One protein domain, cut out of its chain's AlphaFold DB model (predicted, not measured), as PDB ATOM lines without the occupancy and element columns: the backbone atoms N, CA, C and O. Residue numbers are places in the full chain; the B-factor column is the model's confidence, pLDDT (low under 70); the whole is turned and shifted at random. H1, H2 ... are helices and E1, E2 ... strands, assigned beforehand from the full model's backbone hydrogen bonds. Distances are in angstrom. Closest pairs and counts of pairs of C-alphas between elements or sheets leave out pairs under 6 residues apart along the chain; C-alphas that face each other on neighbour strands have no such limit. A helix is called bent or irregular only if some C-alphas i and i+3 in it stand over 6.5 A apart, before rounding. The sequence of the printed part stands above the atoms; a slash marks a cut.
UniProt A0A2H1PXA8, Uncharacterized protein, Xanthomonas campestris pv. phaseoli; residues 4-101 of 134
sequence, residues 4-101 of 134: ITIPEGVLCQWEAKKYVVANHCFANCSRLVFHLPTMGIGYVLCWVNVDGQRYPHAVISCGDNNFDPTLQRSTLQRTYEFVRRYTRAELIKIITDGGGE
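AT A GLANCE: This is residues 4 to 101 of the 134 residues of an uncharacterized protein of Xanthomonas campestris pv. phaseoli (UniProt A0A2H1PXA8). A strongly twisted sheet of three long, bent strands, E1, E2 and E4, with the short E3 at one edge, has H2 packed along one face, with H3 standing up from that same face at one end; H1 sits apart from the sheet. The printed part has 98 residues, with elements in the order H1 H2 E1 E2 E3 E4 H3; the sheet's order is E3 E2 E1 E4, all antiparallel, and the class is mixed. It is compact and rounded, with a radius of gyration of the C-alphas of 13.1 A and spans of 36 by 31 by 24 A.

IN THESE COORDINATES: Find C-alpha 41 at (195.388, 147.310, 178.400); from there E1, residues 41 to 50, runs 25.2 A and bends by 59 degrees at residue 45. E2, 53 to 62, covers 26.8 A; E3 is 65 to 67; E4, 78 to 86, covers 22.4 A. H2 is 25 to 35, 15.3 A; H1, 8 to 16, begins at (197.915, 160.515, 165.653); H3, 88 to 96, ends at (192.667, 152.292, 196.673).

HOW THE PARTS SIT: E1, E2 and E3 form a meander, each the antiparallel neighbour of the one before; with E4 beside E1 they make a Greek key, the first strand neighbouring the fourth. Look for N 46 and O 57 at 2.9 A between E1 and E2, N 67 and O 60 at 2.8 A between E3 and E2, and N 45 and O 84 at 2.8 A between E1 and E4. H2 and H3 lie on the same face of the sheet E3 E2 E1 E4 and make two layers with it, helices on one face of a sheet; H2 lies over E2 and E1 at a height over the sheet of 8.5 A, and the closest C-alphas of H2 and E2 are those of Phe 26 and Ala 58, 5.2 A apart. H3 only just touches H2, with 3 pairs of C-alphas within 8 A, the closest Val 33 and Arg 88, 6.3 A. H1 and H2 are only just apart, closest 8.3 A. In H1, H2 and H3 every O i to N i+4 pair is within hydrogen-bond range.

THE WHOLE: The farthest C-alphas, Thr 75 and Asp 97, are 37.2 A apart. The printed part has no cut and no long link. Confidence is under 70 at residues 23, 37 to 40, 71 to 76 and 95 to 101.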
ATOM      1  N   ILE A   4     206.158 152.245 171.069       85.88
ATOM      2  CA  ILE A   4     205.601 152.492 169.745       85.88
ATOM      3  C   ILE A   4     204.831 153.804 169.779       85.88
ATOM      4  O   ILE A   4     204.176 154.156 170.762       85.88
ATOM      5  N   THR A   5     204.914 154.526 168.670       82.50
ATOM      6  CA  THR A   5     204.137 155.731 168.417       82.50
ATOM      7  C   THR A   5     202.646 155.375 168.385       82.50
ATOM      8  O   THR A   5     202.203 154.602 167.538       82.50
ATOM      9  N   ILE A   6     201.862 155.939 169.303       81.50
ATOM     10  CA  ILE A   6     200.399 155.990 169.215       81.50
ATOM     11  C   ILE A   6     200.026 156.671 167.889       81.50
ATOM     12  O   ILE A   6     200.555 157.749 167.596       81.50
ATOM     13  N   PRO A   7     199.129 156.080 167.085       82.56
ATOM     14  CA  PRO A   7     198.611 156.732 165.891       82.56
ATOM     15  C   PRO A   7     198.012 158.106 166.217       82.56
ATOM     16  O   PRO A   7     197.247 158.235 167.173       82.56
ATOM     17  N   GLU A   8     198.311 159.119 165.404       81.88
ATOM     18  CA  GLU A   8     197.915 160.515 165.653       81.88
ATOM     19  C   GLU A   8     196.408 160.667 165.912       81.88
ATOM     20  O   GLU A   8     196.003 161.273 166.901       81.88
ATOM     21  N   GLY A   9     195.563 160.012 165.107       82.69
ATOM     22  CA  GLY A   9     194.109 160.049 165.294       82.69
ATOM     23  C   GLY A   9     193.631 159.470 166.632       82.69
ATOM     24  O   GLY A   9     192.624 159.930 167.167       82.69
ATOM     25  N   VAL A  10     194.349 158.497 167.205       83.06
ATOM     26  CA  VAL A  10     194.038 157.940 168.532       83.06
ATOM     27  C   VAL A  10     194.455 158.920 169.626       83.06
ATOM     28  O   VAL A  10     193.675 159.170 170.547       83.06
ATOM     29  N   LEU A  11     195.639 159.526 169.499       81.88
ATOM     30  CA  LEU A  11     196.107 160.538 170.444       81.88
ATOM     31  C   LEU A  11     195.151 161.738 170.488       81.88
ATOM     32  O   LEU A  11     194.716 162.123 171.573       81.88
ATOM     33  N   CYS A  12     194.737 162.266 169.331       82.94
ATOM     34  CA  CYS A  12     193.788 163.379 169.263       82.94
ATOM     35  C   CYS A  12     192.453 163.053 169.952       82.94
ATOM     36  O   CYS A  12     191.866 163.909 170.613       82.94
ATOM     37  N   GLN A  13     191.970 161.809 169.845       85.25
ATOM     38  CA  GLN A  13     190.757 161.383 170.548       85.25
ATOM     39  C   GLN A  13     190.946 161.359 172.068       85.25
ATOM     40  O   GLN A  13     190.039 161.752 172.805       85.25
ATOM     41  N   TRP A  14     192.098 160.896 172.555       85.62
ATOM     42  CA  TRP A  14     192.400 160.878 173.989       85.62
ATOM     43  C   TRP A  14     192.577 162.287 174.555       85.62
ATOM     44  O   TRP A  14     192.096 162.562 175.656       85.62
ATOM     45  N   GLU A  15     193.196 163.187 173.794       83.62
ATOM     46  CA  GLU A  15     193.330 164.606 174.138       83.62
ATOM     47  C   GLU A  15     191.959 165.290 174.204       83.62
ATOM     48  O   GLU A  15     191.635 165.928 175.206       83.62
ATOM     49  N   ALA A  16     191.100 165.084 173.197       84.31
ATOM     50  CA  ALA A  16     189.749 165.648 173.166       84.31
ATOM     51  C   ALA A  16     188.884 165.182 174.353       84.31
ATOM     52  O   ALA A  16     188.080 165.948 174.885       84.31
ATOM     53  N   LYS A  17     189.081 163.939 174.808       82.06
ATOM     54  CA  LYS A  17     188.416 163.370 175.992       82.06
ATOM     55  C   LYS A  17     189.098 163.727 177.318       82.06
ATOM     56  O   LYS A  17     188.631 163.289 178.367       82.06
ATOM     57  N   LYS A  18     190.186 164.506 177.288       80.69
ATOM     58  CA  LYS A  18     191.014 164.874 178.451       80.69
ATOM     59  C   LYS A  18     191.590 163.668 179.210       80.69
ATOM     60  O   LYS A  18     191.894 163.759 180.400       80.69
ATOM     61  N   TYR A  19     191.759 162.536 178.527       80.38
ATOM     62  CA  TYR A  19     192.416 161.360 179.101       80.38
ATOM     63  C   TYR A  19     193.920 161.559 179.226       80.38
ATOM     64  O   TYR A  19     194.527 161.001 180.137       80.38
ATOM     65  N   VAL A  20     194.500 162.381 178.349       77.56
ATOM     66  CA  VAL A  20     195.926 162.695 178.354       77.56
ATOM     67  C   VAL A  20     196.160 164.197 178.478       77.56
ATOM     68  O   VAL A  20     195.491 165.003 177.833       77.56
ATOM     69  N   VAL A  21     197.110 164.565 179.333       74.25
ATOM     70  CA  VAL A  21     197.635 165.924 179.519       74.25
ATOM     71  C   VAL A  21     199.162 165.866 179.457       74.25
ATOM     72  O   VAL A  21     199.767 164.907 179.940       74.25
ATOM     73  N   ALA A  22     199.811 166.865 178.861       70.88
ATOM     74  CA  ALA A  22     201.272 166.909 178.785       70.88
ATOM     75  C   ALA A  22     201.911 166.782 180.182       70.88
ATOM     76  O   ALA A  22     201.404 167.352 181.145       70.88
ATOM     77  N   ASN A  23     203.018 166.041 180.282       68.31
ATOM     78  CA  ASN A  23     203.805 165.849 181.513       68.31
ATOM     79  C   ASN A  23     203.078 165.169 182.693       68.31
ATOM     80  O   ASN A  23     203.525 165.280 183.828       68.31
ATOM     81  N   HIS A  24     201.986 164.439 182.445       74.56
ATOM     82  CA  HIS A  24     201.231 163.713 183.479       74.56
ATOM     83  C   HIS A  24     201.222 162.195 183.224       74.56
ATOM     84  O   HIS A  24     200.161 161.586 183.120       74.56
ATOM     85  N   CYS A  25     202.386 161.555 183.063       78.00
ATOM     86  CA  CYS A  25     202.478 160.186 182.524       78.00
ATOM     87  C   CYS A  25     201.745 159.150 183.377       78.00
ATOM     88  O   CYS A  25     200.954 158.368 182.849       78.00
ATOM     89  N   PHE A  26     201.912 159.213 184.696       78.25
ATOM     90  CA  PHE A  26     201.229 158.337 185.644       78.25
ATOM     91  C   PHE A  26     199.707 158.518 185.598       78.25
ATOM     92  O   PHE A  26     198.981 157.536 185.437       78.25
ATOM     93  N   ALA A  27     199.225 159.764 185.678       76.25
ATOM     94  CA  ALA A  27     197.795 160.074 185.663       76.25
ATOM     95  C   ALA A  27     197.141 159.779 184.302       76.25
ATOM     96  O   ALA A  27     196.011 159.303 184.242       76.25
ATOM     97  N   ASN A  28     197.848 160.020 183.200       81.12
ATOM     98  CA  ASN A  28     197.380 159.687 181.860       81.12
ATOM     99  C   ASN A  28     197.234 158.175 181.700       81.12
ATOM    100  O   ASN A  28     196.188 157.696 181.266       81.12
ATOM    101  N   CYS A  29     198.263 157.413 182.080       84.44
ATOM    102  CA  CYS A  29     198.233 155.958 181.981       84.44
ATOM    103  C   CYS A  29     197.141 155.358 182.871       84.44
ATOM    104  O   CYS A  29     196.418 154.472 182.419       84.44
ATOM    105  N   SER A  30     196.962 155.863 184.098       80.38
ATOM    106  CA  SER A  30     195.896 155.382 184.980       80.38
ATOM    107  C   SER A  30     194.516 155.709 184.412       80.38
ATOM    108  O   SER A  30     193.690 154.809 184.261       80.38
ATOM    109  N   ARG A  31     194.277 156.955 183.975       80.31
ATOM    110  CA  ARG A  31     193.024 157.354 183.310       80.31
ATOM    111  C   ARG A  31     192.714 156.471 182.109       80.31
ATOM    112  O   ARG A  31     191.575 156.029 181.988       80.31
ATOM    113  N   LEU A  32     193.696 156.188 181.256       83.19
ATOM    114  CA  LEU A  32     193.510 155.333 180.083       83.19
ATOM    115  C   LEU A  32     193.151 153.898 180.478       83.19
ATOM    116  O   LEU A  32     192.192 153.356 179.939       83.19
ATOM    117  N   VAL A  33     193.836 153.312 181.462       83.44
ATOM    118  CA  VAL A  33     193.520 151.970 181.989       83.44
ATOM    119  C   VAL A  33     192.110 151.912 182.594       83.44
ATOM    120  O   VAL A  33     191.428 150.892 182.487       83.44
ATOM    121  N   PHE A  34     191.636 153.002 183.203       79.94
ATOM    122  CA  PHE A  34     190.289 153.079 183.773       79.94
ATOM    123  C   PHE A  34     189.182 153.289 182.741       79.94
ATOM    124  O   PHE A  34     188.118 152.679 182.864       79.94
ATOM    125  N   HIS A  35     189.415 154.144 181.744       79.38
ATOM    126  CA  HIS A  35     188.387 154.595 180.803       79.38
ATOM    127  C   HIS A  35     188.366 153.817 179.486       79.38
ATOM    128  O   HIS A  35     187.374 153.883 178.761       79.38
ATOM    129  N   LEU A  36     189.427 153.074 179.168       77.69
ATOM    130  CA  LEU A  36     189.485 152.175 178.020       77.69
ATOM    131  C   LEU A  36     189.456 150.732 178.538       77.69
ATOM    132  O   LEU A  36     190.509 150.119 178.697       77.69
ATOM    133  N   PRO A  37     188.270 150.158 178.824       63.81
ATOM    134  CA  PRO A  37     188.144 148.825 179.415       63.81
ATOM    135  C   PRO A  37     188.488 147.684 178.439       63.81
ATOM    136  O   PRO A  37     188.037 146.555 178.618       63.81
ATOM    137  N   THR A  38     189.268 147.953 177.393       65.94
ATOM    138  CA  THR A  38     189.688 146.962 176.408       65.94
ATOM    139  C   THR A  38     190.532 145.888 177.092       65.94
ATOM    140  O   THR A  38     191.503 146.198 177.790       65.94
ATOM    141  N   MET A  39     190.180 144.614 176.887       60.56
ATOM    142  CA  MET A  39     191.007 143.505 177.367       60.56
ATOM    143  C   MET A  39     192.441 143.670 176.851       60.56
ATOM    144  O   MET A  39     192.657 143.901 175.663       60.56
ATOM    145  N   GLY A  40     193.417 143.563 177.754       69.31
ATOM    146  CA  GLY A  40     194.841 143.627 177.415       69.31
ATOM    147  C   GLY A  40     195.509 144.994 177.581       69.31
ATOM    148  O   GLY A  40     196.728 145.064 177.400       69.31
ATOM    149  N   ILE A  41     194.773 146.047 177.971       80.69
ATOM    150  CA  ILE A  41     195.388 147.310 178.400       80.69
ATOM    151  C   ILE A  41     195.951 147.149 179.817       80.69
ATOM    152  O   ILE A  41     195.232 146.785 180.748       80.69
ATOM    153  N   GLY A  42     197.247 147.406 179.980       85.38
ATOM    154  CA  GLY A  42     197.941 147.348 181.266       85.38
ATOM    155  C   GLY A  42     198.743 148.610 181.546       85.38
ATOM    156  O   GLY A  42     199.158 149.313 180.626       85.38
ATOM    157  N   TYR A  43     198.992 148.865 182.821       87.06
ATOM    158  CA  TYR A  43     199.802 149.973 183.303       87.06
ATOM    159  C   TYR A  43     201.243 149.504 183.486       87.06
ATOM    160  O   TYR A  43     201.465 148.486 184.133       87.06
ATOM    161  N   VAL A  44     202.223 150.199 182.921       87.25
ATOM    162  CA  VAL A  44     203.631 149.804 183.032       87.25
ATOM    163  C   VAL A  44     204.428 150.921 183.678       87.25
ATOM    164  O   VAL A  44     204.491 152.023 183.140       87.25
ATOM    165  N   LEU A  45     205.070 150.604 184.800       84.50
ATOM    166  CA  LEU A  45     206.114 151.427 185.390       84.50
ATOM    167  C   LEU A  45     207.440 151.148 184.693       84.50
ATOM    168  O   LEU A  45     207.795 150.001 184.396       84.50
ATOM    169  N   CYS A  46     208.171 152.219 184.425       83.31
ATOM    170  CA  CYS A  46     209.453 152.176 183.750       83.31
ATOM    171  C   CYS A  46     210.326 153.359 184.164       83.31
ATOM    172  O   CYS A  46     209.845 154.356 184.697       83.31
ATOM    173  N   TRP A  47     211.612 153.263 183.857       84.75
ATOM    174  CA  TRP A  47     212.480 154.429 183.795       84.75
ATOM    175  C   TRP A  47     212.552 154.923 182.357       84.75
ATOM    176  O   TRP A  47     212.641 154.116 181.425       84.75
ATOM    177  N   VAL A  48     212.548 156.240 182.174       83.94
ATOM    178  CA  VAL A  48     212.878 156.877 180.898       83.94
ATOM    179  C   VAL A  48     214.192 157.628 181.046       83.94
ATOM    180  O   VAL A  48     214.348 158.443 181.951       83.94
ATOM    181  N   ASN A  49     215.147 157.357 180.163       83.81
ATOM    182  CA  ASN A  49     216.340 158.184 180.032       83.81
ATOM    183  C   ASN A  49     216.106 159.212 178.930       83.81
ATOM    184  O   ASN A  49     215.820 158.837 177.788       83.81
ATOM    185  N   VAL A  50     216.255 160.487 179.274       82.12
ATOM    186  CA  VAL A  50     216.185 161.628 178.357       82.12
ATOM    187  C   VAL A  50     217.514 162.363 178.472       82.12
ATOM    188  O   VAL A  50     217.868 162.813 179.558       82.12
ATOM    189  N   ASP A  51     218.284 162.407 177.384       82.56
ATOM    190  CA  ASP A  51     219.591 163.082 177.326       82.56
ATOM    191  C   ASP A  51     220.563 162.692 178.461       82.56
ATOM    192  O   ASP A  51     221.311 163.507 178.993       82.56
ATOM    193  N   GLY A  52     220.551 161.410 178.842       79.44
ATOM    194  CA  GLY A  52     221.417 160.858 179.890       79.44
ATOM    195  C   GLY A  52     220.887 161.012 181.317       79.44
ATOM    196  O   GLY A  52     221.464 160.420 182.226       79.44
ATOM    197  N   GLN A  53     219.776 161.726 181.525       77.81
ATOM    198  CA  GLN A  53     219.112 161.806 182.823       77.81
ATOM    199  C   GLN A  53     217.955 160.806 182.913       77.81
ATOM    200  O   GLN A  53     217.121 160.710 182.011       77.81
ATOM    201  N   ARG A  54     217.924 160.047 184.012       80.75
ATOM    202  CA  ARG A  54     216.935 158.999 184.282       80.75
ATOM    203  C   ARG A  54     215.773 159.573 185.085       80.75
ATOM    204  O   ARG A  54     215.997 160.200 186.115       80.75
ATOM    205  N   TYR A  55     214.549 159.326 184.629       76.25
ATOM    206  CA  TYR A  55     213.329 159.786 185.284       76.25
ATOM    207  C   TYR A  55     212.327 158.651 185.480       76.25
ATOM    208  O   TYR A  55     212.211 157.775 184.612       76.25
ATOM    209  N   PRO A  56     211.575 158.676 186.590       78.06
ATOM    210  CA  PRO A  56     210.461 157.767 186.790       78.06
ATOM    211  C   PRO A  56     209.359 158.034 185.762       78.06
ATOM    212  O   PRO A  56     209.022 159.186 185.489       78.06
ATOM    213  N   HIS A  57     208.788 156.977 185.179       83.25
ATOM    214  CA  HIS A  57     207.810 157.126 184.104       83.25
ATOM    215  C   HIS A  57     206.778 156.002 184.052       83.25
ATOM    216  O   HIS A  57     207.008 154.882 184.511       83.25
ATOM    217  N   ALA A  58     205.644 156.285 183.414       86.25
ATOM    218  CA  ALA A  58     204.607 155.299 183.154       86.25
ATOM    219  C   ALA A  58     204.217 155.282 181.676       86.25
ATOM    220  O   ALA A  58     204.099 156.327 181.030       86.25
ATOM    221  N   VAL A  59     203.976 154.081 181.159       89.31
ATOM    222  CA  VAL A  59     203.461 153.843 179.808       89.31
ATOM    223  C   VAL A  59     202.271 152.889 179.866       89.31
ATOM    224  O   VAL A  59     202.094 152.142 180.831       89.31
ATOM    225  N   ILE A  60     201.442 152.896 178.827       89.50
ATOM    226  CA  ILE A  60     200.394 151.885 178.670       89.50
ATOM    227  C   ILE A  60     200.937 150.719 177.848       89.50
ATOM    228  O   ILE A  60     201.661 150.909 176.874       89.50
ATOM    229  N   SER A  61     200.550 149.506 178.210       89.75
ATOM    230  CA  SER A  61     200.772 148.299 177.414       89.75
ATOM    231  C   SER A  61     199.460 147.883 176.765       89.75
ATOM    232  O   SER A  61     198.421 147.936 177.414       89.75
ATOM    233  N   CYS A  62     199.488 147.470 175.503       84.44
ATOM    234  CA  CYS A  62     198.350 146.885 174.799       84.44
ATOM    235  C   CYS A  62     198.869 145.736 173.928       84.44
ATOM    236  O   CYS A  62     199.567 145.963 172.936       84.44
ATOM    237  N   GLY A  63     198.587 144.496 174.343       82.44
ATOM    238  CA  GLY A  63     199.250 143.310 173.790       82.44
ATOM    239  C   GLY A  63     200.764 143.347 174.040       82.44
ATOM    240  O   GLY A  63     201.189 143.560 175.180       82.44
ATOM    241  N   ASP A  64     201.542 143.191 172.967       82.75
ATOM    242  CA  ASP A  64     203.017 143.225 172.963       82.75
ATOM    243  C   ASP A  64     203.600 144.637 172.784       82.75
ATOM    244  O   ASP A  64     204.817 144.838 172.772       82.75
ATOM    245  N   ASN A  65     202.731 145.634 172.629       86.56
ATOM    246  CA  ASN A  65     203.117 147.004 172.330       86.56
ATOM    247  C   ASN A  65     203.010 147.877 173.582       86.56
ATOM    248  O   ASN A  65     202.067 147.742 174.360       86.56
ATOM    249  N   ASN A  66     203.948 148.812 173.745       89.81
ATOM    250  CA  ASN A  66     203.910 149.818 174.804       89.81
ATOM    251  C   ASN A  66     203.850 151.211 174.188       89.81
ATOM    252  O   ASN A  66     204.499 151.465 173.174       89.81
ATOM    253  N   PHE A  67     203.097 152.110 174.804       87.94
ATOM    254  CA  PHE A  67     202.838 153.441 174.285       87.94
ATOM    255  C   PHE A  67     202.998 154.479 175.382       87.94
ATOM    256  O   PHE A  67     202.481 154.319 176.485       87.94
ATOM    257  N   ASP A  68     203.672 155.568 175.046       87.38
ATOM    258  CA  ASP A  68     203.863 156.701 175.935       87.38
ATOM    259  C   ASP A  68     202.835 157.799 175.616       87.38
ATOM    260  O   ASP A  68     202.990 158.500 174.613       87.38
ATOM    261  N   PRO A  69     201.783 157.974 176.436       73.94
ATOM    262  CA  PRO A  69     200.722 158.941 176.163       73.94
ATOM    263  C   PRO A  69     201.117 160.394 176.456       73.94
ATOM    264  O   PRO A  69     200.304 161.295 176.275       73.94
ATOM    265  N   THR A  70     202.331 160.641 176.952       70.25
ATOM    266  CA  THR A  70     202.801 161.975 177.352       70.25
ATOM    267  C   THR A  70     203.878 162.557 176.461       70.25
ATOM    268  O   THR A  70     203.962 163.777 176.344       70.25
ATOM    269  N   LEU A  71     204.724 161.715 175.871       60.59
ATOM    270  CA  LEU A  71     206.013 162.166 175.342       60.59
ATOM    271  C   LEU A  71     206.112 162.162 173.814       60.59
ATOM    272  O   LEU A  71     207.115 162.636 173.273       60.59
ATOM    273  N   GLN A  72     205.071 161.716 173.105       56.53
ATOM    274  CA  GLN A  72     205.064 161.655 171.638       56.53
ATOM    275  C   GLN A  72     205.305 162.986 170.922       56.53
ATOM    276  O   GLN A  72     205.673 162.981 169.753       56.53
ATOM    277  N   ARG A  73     205.115 164.121 171.597       54.56
ATOM    278  CA  ARG A  73     205.320 165.443 170.994       54.56
ATOM    279  C   ARG A  73     206.764 165.951 171.064       54.56
ATOM    280  O   ARG A  73     207.013 167.055 170.597       54.56
ATOM    281  N   SER A  74     207.711 165.200 171.638       57.94
ATOM    282  CA  SER A  74     209.116 165.637 171.690       57.94
ATOM    283  C   SER A  74     210.043 164.777 170.833       57.94
ATOM    284  O   SER A  74     209.963 163.547 170.838       57.94
ATOM    285  N   THR A  75     210.936 165.466 170.123       60.28
ATOM    286  CA  THR A  75     211.975 164.942 169.227       60.28
ATOM    287  C   THR A  75     213.179 164.348 169.961       60.28
ATOM    288  O   THR A  75     214.120 163.897 169.314       60.28
ATOM    289  N   LEU A  76     213.169 164.350 171.297       66.00
ATOM    290  CA  LEU A  76     214.285 163.859 172.099       66.00
ATOM    291  C   LEU A  76     214.448 162.344 171.944       66.00
ATOM    292  O   LEU A  76     213.466 161.588 171.940       66.00
ATOM    293  N   GLN A  77     215.704 161.906 171.846       71.81
ATOM    294  CA  GLN A  77     216.056 160.492 171.852       71.81
ATOM    295  C   GLN A  77     215.844 159.935 173.261       71.81
ATOM    296  O   GLN A  77     216.270 160.528 174.249       71.81
ATOM    297  N   ARG A  78     215.156 158.795 173.359       82.75
ATOM    298  CA  ARG A  78     214.769 158.212 174.646       82.75
ATOM    299  C   ARG A  78     215.018 156.723 174.673       82.75
ATOM    300  O   ARG A  78     214.809 156.030 173.677       82.75
ATOM    301  N   THR A  79     215.400 156.230 175.842       87.50
ATOM    302  CA  THR A  79     215.442 154.794 176.122       87.50
ATOM    303  C   THR A  79     214.585 154.486 177.335       87.50
ATOM    304  O   THR A  79     214.504 155.285 178.266       87.50
ATOM    305  N   TYR A  80     213.911 153.339 177.290       88.00
ATOM    306  CA  TYR A  80     212.963 152.929 178.317       88.00
ATOM    307  C   TYR A  80     213.399 151.608 178.932       88.00
ATOM    308  O   TYR A  80     213.627 150.618 178.222       88.00
ATOM    309  N   GLU A  81     213.440 151.581 180.252       87.88
ATOM    310  CA  GLU A  81     213.781 150.414 181.051       87.88
ATOM    311  C   GLU A  81     212.537 149.944 181.797       87.88
ATOM    312  O   GLU A  81     211.917 150.703 182.536       87.88
ATOM    313  N   PHE A  82     212.127 148.702 181.548       86.38
ATOM    314  CA  PHE A  82     210.939 148.138 182.177       86.38
ATOM    315  C   PHE A  82     211.189 147.922 183.669       86.38
ATOM    316  O   PHE A  82     212.215 147.352 184.027       86.38
ATOM    317  N   VAL A  83     210.232 148.324 184.505       83.12
ATOM    318  CA  VAL A  83     210.235 148.006 185.938       83.12
ATOM    319  C   VAL A  83     209.164 146.960 186.221       83.12
ATOM    320  O   VAL A  83     209.477 145.852 186.649       83.12
ATOM    321  N   ARG A  84     207.892 147.282 185.954       82.12
ATOM    322  CA  ARG A  84     206.772 146.390 186.281       82.12
ATOM    323  C   ARG A  84     205.541 146.668 185.432       82.12
ATOM    324  O   ARG A  84     205.284 147.805 185.051       82.12
ATOM    325  N   ARG A  85     204.747 145.626 185.177       85.69
ATOM    326  CA  ARG A  85     203.416 145.716 184.566       85.69
ATOM    327  C   ARG A  85     202.361 145.405 185.619       85.69
ATOM    328  O   ARG A  85     202.519 144.455 186.376       85.69
ATOM    329  N   TYR A  86     201.287 146.176 185.600       82.62
ATOM    330  CA  TYR A  86     200.103 145.997 186.416       82.62
ATOM    331  C   TYR A  86     198.899 145.814 185.502       82.62
ATOM    332  O   TYR A  86     198.680 146.549 184.530       82.62
ATOM    333  N   THR A  87     198.096 144.817 185.826       81.06
ATOM    334  CA  THR A  87     196.731 144.691 185.338       81.06
ATOM    335  C   THR A  87     195.875 145.828 185.891       81.06
ATOM    336  O   THR A  87     196.212 146.476 186.884       81.06
ATOM    337  N   ARG A  88     194.711 146.054 185.278       80.25
ATOM    338  CA  ARG A  88     193.730 147.014 185.798       80.25
ATOM    339  C   ARG A  88     193.342 146.721 187.253       80.25
ATOM    340  O   ARG A  88     193.192 147.656 188.027       80.25
ATOM    341  N   ALA A  89     193.188 145.447 187.619       79.62
ATOM    342  CA  ALA A  89     192.824 145.045 188.977       79.62
ATOM    343  C   ALA A  89     193.929 145.377 189.993       79.62
ATOM    344  O   ALA A  89     193.640 145.920 191.056       79.62
ATOM    345  N   GLU A  90     195.192 145.115 189.648       80.06
ATOM    346  CA  GLU A  90     196.336 145.470 190.498       80.06
ATOM    347  C   GLU A  90     196.492 146.987 190.631       80.06
ATOM    348  O   GLU A  90     196.738 147.481 191.726       80.06
ATOM    349  N   LEU A  91     196.284 147.737 189.543       78.62
ATOM    350  CA  LEU A  91     196.324 149.198 189.585       78.62
ATOM    351  C   LEU A  91     195.212 149.780 190.471       78.62
ATOM    352  O   LEU A  91     195.473 150.719 191.217       78.62
ATOM    353  N   ILE A  92     193.992 149.223 190.410       74.12
ATOM    354  CA  ILE A  92     192.896 149.601 191.320       74.12
ATOM    355  C   ILE A  92     193.363 149.440 192.757       74.12
ATOM    356  O   ILE A  92     193.295 150.406 193.504       74.12
ATOM    357  N   LYS A  93     193.886 148.259 193.101       74.00
ATOM    358  CA  LYS A  93     194.340 147.948 194.456       74.00
ATOM    359  C   LYS A  93     195.404 148.935 194.947       74.00
ATOM    360  O   LYS A  93     195.306 149.443 196.052       74.00
ATOM    361  N   ILE A  94     196.386 149.263 194.108       72.25
ATOM    362  CA  ILE A  94     197.454 150.213 194.464       72.25
ATOM    363  C   ILE A  94     196.897 151.606 194.756       72.25
ATOM    364  O   ILE A  94     197.340 152.257 195.697       72.25
ATOM    365  N   ILE A  95     195.937 152.061 193.952       67.75
ATOM    366  CA  ILE A  95     195.335 153.388 194.108       67.75
ATOM    367  C   ILE A  95     194.388 153.421 195.312       67.75
ATOM    368  O   ILE A  95     194.365 154.416 196.030       67.75
ATOM    369  N   THR A  96     193.615 152.358 195.550       63.22
ATOM    370  CA  THR A  96     192.667 152.292 196.673       63.22
ATOM    371  C   THR A  96     193.351 152.091 198.016       63.22
ATOM    372  O   THR A  96     192.864 152.618 199.012       63.22
ATOM    373  N   ASP A  97     194.475 151.374 198.046       62.31
ATOM    374  CA  ASP A  97     195.169 151.002 199.284       62.31
ATOM    375  C   ASP A  97     196.250 152.034 199.686       62.31
ATOM    376  O   ASP A  97     197.030 151.784 200.598       62.31
ATOM    377  N   GLY A  98     196.290 153.208 199.036       54.91
ATOM    378  CA  GLY A  98     197.123 154.343 199.459       54.91
ATOM    379  C   GLY A  98     198.542 154.397 198.881       54.91
ATOM    380  O   GLY A  98     199.396 155.058 199.461       54.91
ATOM    381  N   GLY A  99     198.801 153.758 197.735       58.50
ATOM    382  CA  GLY A  99     200.128 153.734 197.111       58.50
ATOM    383  C   GLY A  99     201.002 152.646 197.723       58.50
ATOM    384  O   GLY A  99     201.857 152.909 198.558       58.50
ATOM    385  N   GLY A 100     200.749 151.400 197.325       45.94
ATOM    386  CA  GLY A 100     201.408 150.238 197.914       45.94
ATOM    387  C   GLY A 100     202.927 150.246 197.734       45.94
ATOM    388  O   GLY A 100     203.429 150.342 196.609       45.94
ATOM    389  N   GLU A 101     203.633 150.065 198.848       50.19
ATOM    390  CA  GLU A 101     204.951 149.439 198.882       50.19
ATOM    391  C   GLU A 101     204.945 148.213 197.960       50.19
ATOM    392  O   GLU A 101     203.989 147.429 197.944       50.19
TER     393      GLU A 101